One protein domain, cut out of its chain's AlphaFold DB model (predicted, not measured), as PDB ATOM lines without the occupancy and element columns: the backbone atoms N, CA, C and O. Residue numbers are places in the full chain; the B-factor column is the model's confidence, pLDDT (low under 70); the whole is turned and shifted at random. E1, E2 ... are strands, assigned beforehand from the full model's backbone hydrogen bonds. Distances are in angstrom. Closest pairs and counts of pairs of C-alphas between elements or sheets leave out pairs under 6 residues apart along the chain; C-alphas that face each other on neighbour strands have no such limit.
ATOM      1  N   ILE A 650      13.051 -34.527 -17.744       95.19
ATOM      2  CA  ILE A 650      13.715 -33.568 -16.868       95.19
ATOM      3  C   ILE A 650      14.356 -34.322 -15.693       95.19
ATOM      4  O   ILE A 650      13.643 -35.027 -14.973       95.19
ATOM      5  N   PRO A 651      15.679 -34.199 -15.470       96.19
ATOM      6  CA  PRO A 651      16.351 -34.854 -14.351       96.19
ATOM      7  C   PRO A 651      15.841 -34.299 -13.018       96.19
ATOM      8  O   PRO A 651      15.770 -33.084 -12.824       96.19
ATOM      9  N   THR A 652      15.506 -35.190 -12.085       97.69
ATOM     10  CA  THR A 652      14.955 -34.791 -10.779       97.69
ATOM     11  C   THR A 652      16.017 -34.650  -9.694       97.69
ATOM     12  O   THR A 652      15.731 -34.099  -8.634       97.69
ATOM     13  N   GLY A 653      17.219 -35.184  -9.925       96.19
ATOM     14  CA  GLY A 653      18.292 -35.264  -8.931       96.19
ATOM     15  C   GLY A 653      18.105 -36.357  -7.871       96.19
ATOM     16  O   GLY A 653      19.036 -36.607  -7.110       96.19
ATOM     17  N   VAL A 654      16.958 -37.042  -7.846       97.38
ATOM     18  CA  VAL A 654      16.655 -38.126  -6.898       97.38
ATOM     19  C   VAL A 654      17.159 -39.455  -7.457       97.38
ATOM     20  O   VAL A 654      16.877 -39.797  -8.611       97.38
ATOM     21  N   LYS A 655      17.914 -40.213  -6.653       95.94
ATOM     22  CA  LYS A 655      18.419 -41.540  -7.043       95.94
ATOM     23  C   LYS A 655      17.286 -42.561  -7.092       95.94
ATOM     24  O   LYS A 655      16.369 -42.523  -6.279       95.94
ATOM     25  N   PHE A 656      17.385 -43.511  -8.017       94.38
ATOM     26  CA  PHE A 656      16.469 -44.644  -8.060       94.38
ATOM     27  C   PHE A 656      16.568 -45.454  -6.762       94.38
ATOM     28  O   PHE A 656      17.650 -45.894  -6.378       94.38
ATOM     29  N   ASN A 657      15.432 -45.646  -6.092       88.06
ATOM     30  CA  ASN A 657      15.333 -46.305  -4.785       88.06
ATOM     31  C   ASN A 657      14.721 -47.719  -4.872       88.06
ATOM     32  O   ASN A 657      14.439 -48.325  -3.842       88.06
ATOM     33  N   GLY A 658      14.500 -48.237  -6.085       82.44
ATOM     34  CA  GLY A 658      13.828 -49.518  -6.326       82.44
ATOM     35  C   GLY A 658      12.339 -49.406  -6.680       82.44
ATOM     36  O   GLY A 658      11.775 -50.380  -7.171       82.44
ATOM     37  N   ASN A 659      11.700 -48.243  -6.502       82.69
ATOM     38  CA  ASN A 659      10.282 -48.036  -6.809       82.69
ATOM     39  C   ASN A 659      10.058 -47.410  -8.201       82.69
ATOM     40  O   ASN A 659      10.107 -46.200  -8.373       82.69
ATOM     41  N   LEU A 660       9.729 -48.211  -9.217       77.50
ATOM     42  CA  LEU A 660       9.484 -47.703 -10.580       77.50
ATOM     43  C   LEU A 660       8.284 -46.741 -10.701       77.50
ATOM     44  O   LEU A 660       8.151 -46.072 -11.725       77.50
ATOM     45  N   ARG A 661       7.416 -46.669  -9.685       82.25
ATOM     46  CA  ARG A 661       6.255 -45.772  -9.618       82.25
ATOM     47  C   ARG A 661       6.285 -44.979  -8.309       82.25
ATOM     48  O   ARG A 661       5.501 -45.265  -7.399       82.25
ATOM     49  N   PRO A 662       7.196 -44.002  -8.182       90.75
ATOM     50  CA  PRO A 662       7.302 -43.208  -6.969       90.75
ATOM     51  C   PRO A 662       6.015 -42.426  -6.709       90.75
ATOM     52  O   PRO A 662       5.377 -41.905  -7.627       90.75
ATOM     53  N   THR A 663       5.657 -42.292  -5.435       94.31
ATOM     54  CA  THR A 663       4.587 -41.387  -5.015       94.31
ATOM     55  C   THR A 663       5.044 -39.957  -5.269       94.31
ATOM     56  O   THR A 663       6.003 -39.487  -4.652       94.31
ATOM     57  N   VAL A 664       4.358 -39.260  -6.173       97.00
ATOM     58  CA  VAL A 664       4.681 -37.876  -6.525       97.00
ATOM     59  C   VAL A 664       3.879 -36.918  -5.650       97.00
ATOM     60  O   VAL A 664       2.652 -36.956  -5.616       97.00
ATOM     61  N   THR A 665       4.580 -36.038  -4.945       97.56
ATOM     62  CA  THR A 665       3.988 -35.002  -4.086       97.56
ATOM     63  C   THR A 665       4.602 -33.637  -4.384       97.56
ATOM     64  O   THR A 665       5.557 -33.542  -5.153       97.56
ATOM     65  N   ILE A 666       4.049 -32.570  -3.803       98.00
ATOM     66  CA  ILE A 666       4.601 -31.213  -3.913       98.00
ATOM     67  C   ILE A 666       5.023 -30.732  -2.526       98.00
ATOM     68  O   ILE A 666       4.226 -30.745  -1.583       98.00
ATOM     69  N   THR A 667       6.282 -30.318  -2.399       97.62
ATOM     70  CA  THR A 667       6.846 -29.764  -1.166       97.62
ATOM     71  C   THR A 667       6.273 -28.380  -0.867       97.62
ATOM     72  O   THR A 667       5.754 -27.689  -1.742       97.62
ATOM     73  N   THR A 668       6.398 -27.920   0.379       95.62
ATOM     74  CA  THR A 668       5.876 -26.605   0.799       95.62
ATOM     75  C   THR A 668       6.504 -25.422   0.059       95.62
ATOM     76  O   THR A 668       5.901 -24.355  -0.002       95.62
ATOM     77  N   ASP A 669       7.706 -25.597  -0.492       96.44
ATOM     78  CA  ASP A 669       8.409 -24.614  -1.320       96.44
ATOM     79  C   ASP A 669       8.245 -24.849  -2.837       96.44
ATOM     80  O   ASP A 669       8.904 -24.187  -3.637       96.44
ATOM     81  N   GLY A 670       7.333 -25.743  -3.236       96.88
ATOM     82  CA  GLY A 670       6.813 -25.859  -4.602       96.88
ATOM     83  C   GLY A 670       7.570 -26.785  -5.549       96.88
ATOM     84  O   GLY A 670       7.293 -26.772  -6.745       96.88
ATOM     85  N   TYR A 671       8.501 -27.597  -5.054       98.25
ATOM     86  CA  TYR A 671       9.179 -28.616  -5.857       98.25
ATOM     87  C   TYR A 671       8.403 -29.927  -5.826       98.25
ATOM     88  O   TYR A 671       7.716 -30.227  -4.850       98.25
ATOM     89  N   PHE A 672       8.542 -30.744  -6.868       98.50
ATOM     90  CA  PHE A 672       8.100 -32.130  -6.769       98.50
ATOM     91  C   PHE A 672       8.956 -32.887  -5.749       98.50
ATOM     92  O   PHE A 672      10.145 -32.599  -5.588       98.50
ATOM     93  N   ALA A 673       8.366 -33.875  -5.089       97.81
ATOM     94  CA  ALA A 673       9.065 -34.876  -4.298       97.81
ATOM     95  C   ALA A 673       8.627 -36.279  -4.730       97.81
ATOM     96  O   ALA A 673       7.441 -36.507  -4.974       97.81
ATOM     97  N   LEU A 674       9.587 -37.199  -4.821       97.50
ATOM     98  CA  LEU A 674       9.399 -38.596  -5.208       97.50
ATOM     99  C   LEU A 674       9.640 -39.478  -3.984       97.50
ATOM    100  O   LEU A 674      10.722 -39.433  -3.407       97.50
ATOM    101  N   ASP A 675       8.623 -40.225  -3.551       95.69
ATOM    102  CA  ASP A 675       8.659 -41.030  -2.314       95.69
ATOM    103  C   ASP A 675       9.130 -40.229  -1.080       95.69
ATOM    104  O   ASP A 675       9.802 -40.734  -0.184       95.69
ATOM    105  N   GLY A 676       8.772 -38.944  -1.038       95.31
ATOM    106  CA  GLY A 676       9.153 -38.017   0.030       95.31
ATOM    107  C   GLY A 676      10.518 -37.341  -0.149       95.31
ATOM    108  O   GLY A 676      10.802 -36.385   0.574       95.31
ATOM    109  N   GLU A 677      11.338 -37.749  -1.121       97.62
ATOM    110  CA  GLU A 677      12.605 -37.081  -1.435       97.62
ATOM    111  C   GLU A 677      12.380 -35.909  -2.400       97.62
ATOM    112  O   GLU A 677      11.841 -36.068  -3.497       97.62
ATOM    113  N   LYS A 678      12.782 -34.703  -1.986       97.94
ATOM    114  CA  LYS A 678      12.620 -33.478  -2.778       97.94
ATOM    115  C   LYS A 678      13.487 -33.514  -4.043       97.94
ATOM    116  O   LYS A 678      14.685 -33.759  -3.973       97.94
ATOM    117  N   THR A 679      12.888 -33.158  -5.175       98.25
ATOM    118  CA  THR A 679      13.561 -33.054  -6.477       98.25
ATOM    119  C   THR A 679      14.112 -31.649  -6.751       98.25
ATOM    120  O   THR A 679      13.774 -30.673  -6.078       98.25
ATOM    121  N   THR A 680      14.910 -31.522  -7.811       97.44
ATOM    122  CA  THR A 680      15.312 -30.242  -8.413       97.44
ATOM    123  C   THR A 680      14.262 -29.655  -9.359       97.44
ATOM    124  O   THR A 680      14.465 -28.558  -9.879       97.44
ATOM    125  N   TYR A 681      13.151 -30.356  -9.608       97.50
ATOM    126  CA  TYR A 681      12.145 -29.950 -10.583       97.50
ATOM    127  C   TYR A 681      10.977 -29.215  -9.908       97.50
ATOM    128  O   TYR A 681      10.262 -29.769  -9.073       97.50
ATOM    129  N   LEU A 682      10.801 -27.938 -10.261       97.31
ATOM    130  CA  LEU A 682       9.735 -27.095  -9.725       97.31
ATOM    131  C   LEU A 682       8.377 -27.475 -10.331       97.31
ATOM    132  O   LEU A 682       8.245 -27.565 -11.554       97.31
ATOM    133  N   ALA A 683       7.363 -27.647  -9.484       97.44
ATOM    134  CA  ALA A 683       6.008 -27.914  -9.936       97.44
ATOM    135  C   ALA A 683       5.373 -26.657 -10.568       97.44
ATOM    136  O   ALA A 683       5.627 -25.535 -10.111       97.44
ATOM    137  N   PRO A 684       4.513 -26.806 -11.594       96.56
ATOM    138  CA  PRO A 684       3.752 -25.691 -12.146       96.56
ATOM    139  C   PRO A 684       2.923 -24.978 -11.072       96.56
ATOM    140  O   PRO A 684       2.323 -25.607 -10.203       96.56
ATOM    141  N   THR A 685       2.848 -23.649 -11.153       96.19
ATOM    142  CA  THR A 685       2.012 -22.869 -10.230       96.19
ATOM    143  C   THR A 685       0.548 -22.872 -10.666       96.19
ATOM    144  O   THR A 685       0.226 -22.871 -11.856       96.19
ATOM    145  N   LYS A 686      -0.353 -22.798  -9.687       92.44
ATOM    146  CA  LYS A 686      -1.784 -22.562  -9.881       92.44
ATOM    147  C   LYS A 686      -2.032 -21.059  -9.863       92.44
ATOM    148  O   LYS A 686      -2.183 -20.460  -8.800       92.44
ATOM    149  N   SER A 687      -2.006 -20.434 -11.039       88.00
ATOM    150  CA  SER A 687      -2.179 -18.978 -11.198       88.00
ATOM    151  C   SER A 687      -1.217 -18.150 -10.327       88.00
ATOM    152  O   SER A 687      -1.625 -17.192  -9.675       88.00
ATOM    153  N   GLY A 688       0.063 -18.539 -10.283       89.44
ATOM    154  CA  GLY A 688       1.096 -17.865  -9.487       89.44
ATOM    155  C   GLY A 688       1.187 -18.311  -8.022       89.44
ATOM    156  O   GLY A 688       2.089 -17.869  -7.317       89.44
ATOM    157  N   VAL A 689       0.304 -19.206  -7.563       94.19
ATOM    158  CA  VAL A 689       0.360 -19.817  -6.225       94.19
ATOM    159  C   VAL A 689       1.029 -21.191  -6.301       94.19
ATOM    160  O   VAL A 689       0.779 -21.949  -7.241       94.19
ATOM    161  N   ILE A 690       1.861 -21.534  -5.311       96.56
ATOM    162  CA  ILE A 690       2.429 -22.884  -5.176       96.56
ATOM    163  C   ILE A 690       1.283 -23.902  -5.099       96.56
ATOM    164  O   ILE A 690       0.408 -23.802  -4.236       96.56
ATOM    165  N   ALA A 691       1.282 -24.859  -6.026       95.06
ATOM    166  CA  ALA A 691       0.282 -25.915  -6.086       95.06
ATOM    167  C   ALA A 691       0.468 -26.938  -4.954       95.06
ATOM    168  O   ALA A 691       1.550 -27.078  -4.385       95.06
ATOM    169  N   LYS A 692      -0.600 -27.662  -4.622       95.75
ATOM    170  CA  LYS A 692      -0.604 -28.732  -3.618       95.75
ATOM    171  C   LYS A 692      -0.566 -30.094  -4.299       95.75
ATOM    172  O   LYS A 692      -0.992 -30.229  -5.438       95.75
ATOM    173  N   THR A 693      -0.177 -31.139  -3.568       96.19
ATOM    174  CA  THR A 693      -0.270 -32.529  -4.056       96.19
ATOM    175  C   THR A 693      -1.667 -32.879  -4.585       96.19
ATOM    176  O   THR A 693      -1.780 -33.543  -5.602       96.19
ATOM    177  N   SER A 694      -2.739 -32.375  -3.959       95.06
ATOM    178  CA  SER A 694      -4.121 -32.588  -4.421       95.06
ATOM    179  C   SER A 694      -4.479 -31.861  -5.723       95.06
ATOM    180  O   SER A 694      -5.579 -32.046  -6.231       95.06
ATOM    181  N   ASP A 695      -3.614 -30.969  -6.211       96.19
ATOM    182  CA  ASP A 695      -3.756 -30.359  -7.531       96.19
ATOM    183  C   ASP A 695      -3.136 -31.256  -8.622       96.19
ATOM    184  O   ASP A 695      -3.302 -30.940  -9.788       96.19
ATOM    185  N   ILE A 696      -2.448 -32.360  -8.304       97.06
ATOM    186  CA  ILE A 696      -2.018 -33.357  -9.302       97.06
ATOM    187  C   ILE A 696      -3.227 -34.214  -9.698       97.06
ATOM    188  O   ILE A 696      -4.033 -34.580  -8.842       97.06
ATOM    189  N   ASN A 697      -3.371 -34.509 -10.991       94.31
ATOM    190  CA  ASN A 697      -4.444 -35.379 -11.475       94.31
ATOM    191  C   ASN A 697      -4.314 -36.820 -10.921       94.31
ATOM    192  O   ASN A 697      -3.230 -37.252 -10.526       94.31
ATOM    193  N   ASP A 698      -5.412 -37.581 -10.876       91.75
ATOM    194  CA  ASP A 698      -5.444 -38.905 -10.231       91.75
ATOM    195  C   ASP A 698      -4.828 -40.035 -11.079       91.75
ATOM    196  O   ASP A 698      -4.629 -41.134 -10.568       91.75
ATOM    197  N   ASN A 699      -4.443 -39.761 -12.332       90.88
ATOM    198  CA  ASN A 699      -3.589 -40.654 -13.127       90.88
ATOM    199  C   ASN A 699      -2.089 -40.489 -12.795       90.88
ATOM    200  O   ASN A 699      -1.275 -41.317 -13.209       90.88
ATOM    201  N   GLY A 700      -1.714 -39.453 -12.039       92.75
ATOM    202  CA  GLY A 700      -0.338 -39.189 -11.628       92.75
ATOM    203  C   GLY A 700       0.531 -38.556 -12.720       92.75
ATOM    204  O   GLY A 700       0.070 -38.124 -13.779       92.75
ATOM    205  N   LEU A 701       1.832 -38.461 -12.439       94.50
ATOM    206  CA  LEU A 701       2.811 -37.817 -13.315       94.50
ATOM    207  C   LEU A 701       3.821 -38.824 -13.863       94.50
ATOM    208  O   LEU A 701       4.223 -39.767 -13.184       94.50
ATOM    209  N   PHE A 702       4.240 -38.592 -15.103       92.94
ATOM    210  CA  PHE A 702       5.229 -39.385 -15.809       92.94
ATOM    211  C   PHE A 702       6.552 -39.395 -15.045       92.94
ATOM    212  O   PHE A 702       7.125 -38.337 -14.762       92.94
ATOM    213  N   THR A 703       7.062 -40.596 -14.790       91.50
ATOM    214  CA  THR A 703       8.386 -40.829 -14.216       91.50
ATOM    215  C   THR A 703       9.092 -41.955 -14.967       91.50
ATOM    216  O   THR A 703       8.459 -42.905 -15.426       91.50
ATOM    217  N   ILE A 704      10.409 -41.836 -15.130       90.56
ATOM    218  CA  ILE A 704      11.269 -42.866 -15.728       90.56
ATOM    219  C   ILE A 704      12.628 -42.873 -15.031       90.56
ATOM    220  O   ILE A 704      13.061 -41.851 -14.503       90.56
ATOM    221  N   VAL A 705      13.313 -44.013 -15.031       89.12
ATOM    222  CA  VAL A 705      14.659 -44.151 -14.466       89.12
ATOM    223  C   VAL A 705      15.682 -44.200 -15.594       89.12
ATOM    224  O   VAL A 705      15.558 -45.017 -16.505       89.12
ATOM    225  N   LYS A 706      16.706 -43.346 -15.528       89.44
ATOM    226  CA  LYS A 706      17.858 -43.360 -16.440       89.44
ATOM    227  C   LYS A 706      19.129 -43.092 -15.648       89.44
ATOM    228  O   LYS A 706      19.129 -42.255 -14.749       89.44
ATOM    229  N   ASP A 707      20.192 -43.822 -15.962       92.50
ATOM    230  CA  ASP A 707      21.517 -43.643 -15.353       92.50
ATOM    231  C   ASP A 707      21.507 -43.684 -13.808       92.50
ATOM    232  O   ASP A 707      22.302 -43.023 -13.145       92.50
ATOM    233  N   GLY A 708      20.579 -44.451 -13.217       92.81
ATOM    234  CA  GLY A 708      20.412 -44.582 -11.764       92.81
ATOM    235  C   GLY A 708      19.636 -43.450 -11.076       92.81
ATOM    236  O   GLY A 708      19.586 -43.426  -9.847       92.81
ATOM    237  N   TYR A 709      19.014 -42.534 -11.826       96.06
ATOM    238  CA  TYR A 709      18.223 -41.414 -11.300       96.06
ATOM    239  C   TYR A 709      16.819 -41.372 -11.900       96.06
ATOM    240  O   TYR A 709      16.591 -41.824 -13.024       96.06
ATOM    241  N   TYR A 710      15.883 -40.778 -11.162       95.44
ATOM    242  CA  TYR A 710      14.559 -40.469 -11.686       95.44
ATOM    243  C   TYR A 710      14.591 -39.256 -12.623       95.44
ATOM    244  O   TYR A 710      15.290 -38.263 -12.405       95.44
ATOM    245  N   TYR A 711      13.755 -39.323 -13.648       96.38
ATOM    246  CA  TYR A 711      13.412 -38.243 -14.560       96.38
ATOM    247  C   TYR A 711      11.894 -38.077 -14.561       96.38
ATOM    248  O   TYR A 711      11.161 -39.062 -14.468       96.38
ATOM    249  N   MET A 712      11.426 -36.840 -14.685       95.81
ATOM    250  CA  MET A 712      10.009 -36.500 -14.825       95.81
ATOM    251  C   MET A 712       9.734 -35.905 -16.200       95.81
ATOM    252  O   MET A 712      10.610 -35.306 -16.811       95.81
ATOM    253  N   GLY A 713       8.513 -36.067 -16.695       93.44
ATOM    254  CA  GLY A 713       8.106 -35.476 -17.968       93.44
ATOM    255  C   GLY A 713       7.867 -33.978 -17.824       93.44
ATOM    256  O   GLY A 713       7.670 -33.476 -16.718       93.44
ATOM    257  N   THR A 714       7.821 -33.254 -18.939       94.75
ATOM    258  CA  THR A 714       7.322 -31.875 -18.937       94.75
ATOM    259  C   THR A 714       5.915 -31.832 -18.337       94.75
ATOM    260  O   THR A 714       5.014 -32.517 -18.813       94.75
ATOM    261  N   THR A 715       5.716 -31.012 -17.307       96.31
ATOM    262  CA  THR A 715       4.423 -30.834 -16.628       96.31
ATOM    263  C   THR A 715       3.847 -29.442 -16.868       96.31
ATOM    264  O   THR A 715       4.561 -28.498 -17.220       96.31
ATOM    265  N   TRP A 716       2.536 -29.297 -16.685       95.62
ATOM    266  CA  TRP A 716       1.846 -28.009 -16.749       95.62
ATOM    267  C   TRP A 716       0.620 -27.985 -15.842       95.62
ATOM    268  O   TRP A 716       0.100 -29.032 -15.470       95.62
ATOM    269  N   TYR A 717       0.158 -26.783 -15.489       96.06
ATOM    270  CA  TYR A 717      -1.130 -26.598 -14.827       96.06
ATOM    271  C   TYR A 717      -2.220 -26.369 -15.876       96.06
ATOM    272  O   TYR A 717      -2.251 -25.325 -16.534       96.06
ATOM    273  N   SER A 718      -3.117 -27.338 -16.018       94.69
ATOM    274  CA  SER A 718      -4.316 -27.248 -16.839       94.69
ATOM    275  C   SER A 718      -5.345 -26.368 -16.144       94.69
ATOM    276  O   SER A 718      -6.084 -26.815 -15.270       94.69
ATOM    277  N   SER A 719      -5.402 -25.092 -16.521       91.50
ATOM    278  CA  SER A 719      -6.372 -24.145 -15.958       91.50
ATOM    279  C   SER A 719      -7.819 -24.517 -16.284       91.50
ATOM    280  O   SER A 719      -8.707 -24.244 -15.481       91.50
ATOM    281  N   THR A 720      -8.052 -25.175 -17.426       92.12
ATOM    282  CA  THR A 720      -9.377 -25.637 -17.862       92.12
ATOM    283  C   THR A 720      -9.944 -26.718 -16.945       92.12
ATOM    284  O   THR A 720     -11.125 -26.671 -16.613       92.12
ATOM    285  N   TYR A 721      -9.119 -27.685 -16.531       93.56
ATOM    286  CA  TYR A 721      -9.573 -28.836 -15.737       93.56
ATOM    287  C   TYR A 721      -9.128 -28.784 -14.272       93.56
ATOM    288  O   TYR A 721      -9.622 -29.550 -13.454       93.56
ATOM    289  N   GLY A 722      -8.250 -27.845 -13.920       94.62
ATOM    290  CA  GLY A 722      -7.873 -27.537 -12.545       94.62
ATOM    291  C   GLY A 722      -6.711 -28.355 -11.979       94.62
ATOM    292  O   GLY A 722      -6.486 -28.263 -10.771       94.62
ATOM    293  N   TYR A 723      -5.962 -29.086 -12.812       96.56
ATOM    294  CA  TYR A 723      -4.926 -30.028 -12.373       96.56
ATOM    295  C   TYR A 723      -3.538 -29.754 -12.963       96.56
ATOM    296  O   TYR A 723      -3.403 -29.341 -14.113       96.56
ATOM    297  N   ILE A 724      -2.491 -30.084 -12.212       97.38
ATOM    298  CA  ILE A 724      -1.164 -30.379 -12.745       97.38
ATOM    299  C   ILE A 724      -1.247 -31.702 -13.498       97.38
ATOM    300  O   ILE A 724      -1.726 -32.704 -12.969       97.38
ATOM    301  N   SER A 725      -0.804 -31.683 -14.748       96.62
ATOM    302  CA  SER A 725      -0.848 -32.822 -15.661       96.62
ATOM    303  C   SER A 725       0.436 -32.917 -16.480       96.62
ATOM    304  O   SER A 725       1.271 -32.002 -16.490       96.62
ATOM    305  N   ASN A 726       0.594 -34.040 -17.173       95.56
ATOM    306  CA  ASN A 726       1.701 -34.268 -18.093       95.56
ATOM    307  C   ASN A 726       1.485 -33.475 -19.382       95.56
ATOM    308  O   ASN A 726       0.356 -33.228 -19.786       95.56
TER     309      ASN A 726
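Overview. This is residues 650 to 726 of the 880 residues of an uncharacterized protein of Acholeplasmataceae bacterium (UniProt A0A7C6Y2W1). Two small three-stranded sheets, E1 E6 E5 and E2 E3 E4, stand face to face as a sandwich with crossed strands; E1 comes close beside E4 along one side, while E5 and E2 stay apart on the other. E6 runs on past the sandwich into the hairpin of E7 and E8, which makes one end of the long axis, and the long link of residues 683 to 702 winds at that same end. The printed part has 77 residues with eight named strands, E1 to E8 in order along the chain, and no named helix; the three sheets are antiparallel. The class is all strand, though under half of the residues, 36 of 77, are in named elements. The whole is compact, with a radius of gyration of the C-alphas of 11.7 A, and elongated, with spans of 35 by 23 by 17 A.

Arrangement. In the sheet E1 E6 E5, the inner strand E6, residues 709 to 713, has E1, residues 650 to 655, and E5, residues 703 to 706, as its neighbours. N 650 and O 712 are 2.7 A apart and N 711 and O 704 are 2.8 A apart, both within hydrogen-bond range. This sheet is only just strongly twisted, with C-alphas up to 4.3 A off its best plane. Facing it is a meander, each strand the antiparallel neighbour of the one before: E2, residues 664 to 666, E3, residues 671 to 674, and E4, residues 677 to 682. Here N 673 and O 665 are 2.8 A apart, and N 679 and O 672 also 2.8 A. The strands of the two sheets stand at 44 degrees. The closest C-alphas of E1 and E4 are those of Thr 652 and Thr 679, 4.8 A apart. E4 and E6 are near each other. E7, residues 715 to 718, and E8, residues 723 to 726, form a hairpin, with N 718 and O 723 2.8 A apart; E6 runs on into E7 at 33 degrees.

Along the chain. E6 and E1 are each 13.5 A from first to last C-alpha, E4 13.3 A, E5 10.1 A, E3 10.0 A, E8 9.7 A, E7 9.4 A and E2 7.2 A. E1 begins at C-alpha 650 (13.715, -33.568, -16.868), E4 ends at C-alpha 682 (9.735, -27.095, -9.725), and E8 ends at C-alpha 726 (1.701, -34.268, -18.093).

Size, cuts and confidence. The two C-alphas farthest apart, those of Asp 707 and Thr 720, are 35.8 A apart. The link E4 to E5 is long, with 20 residues. The printed part has no cut, its mean pLDDT is 94.3, and no printed residue is under 70.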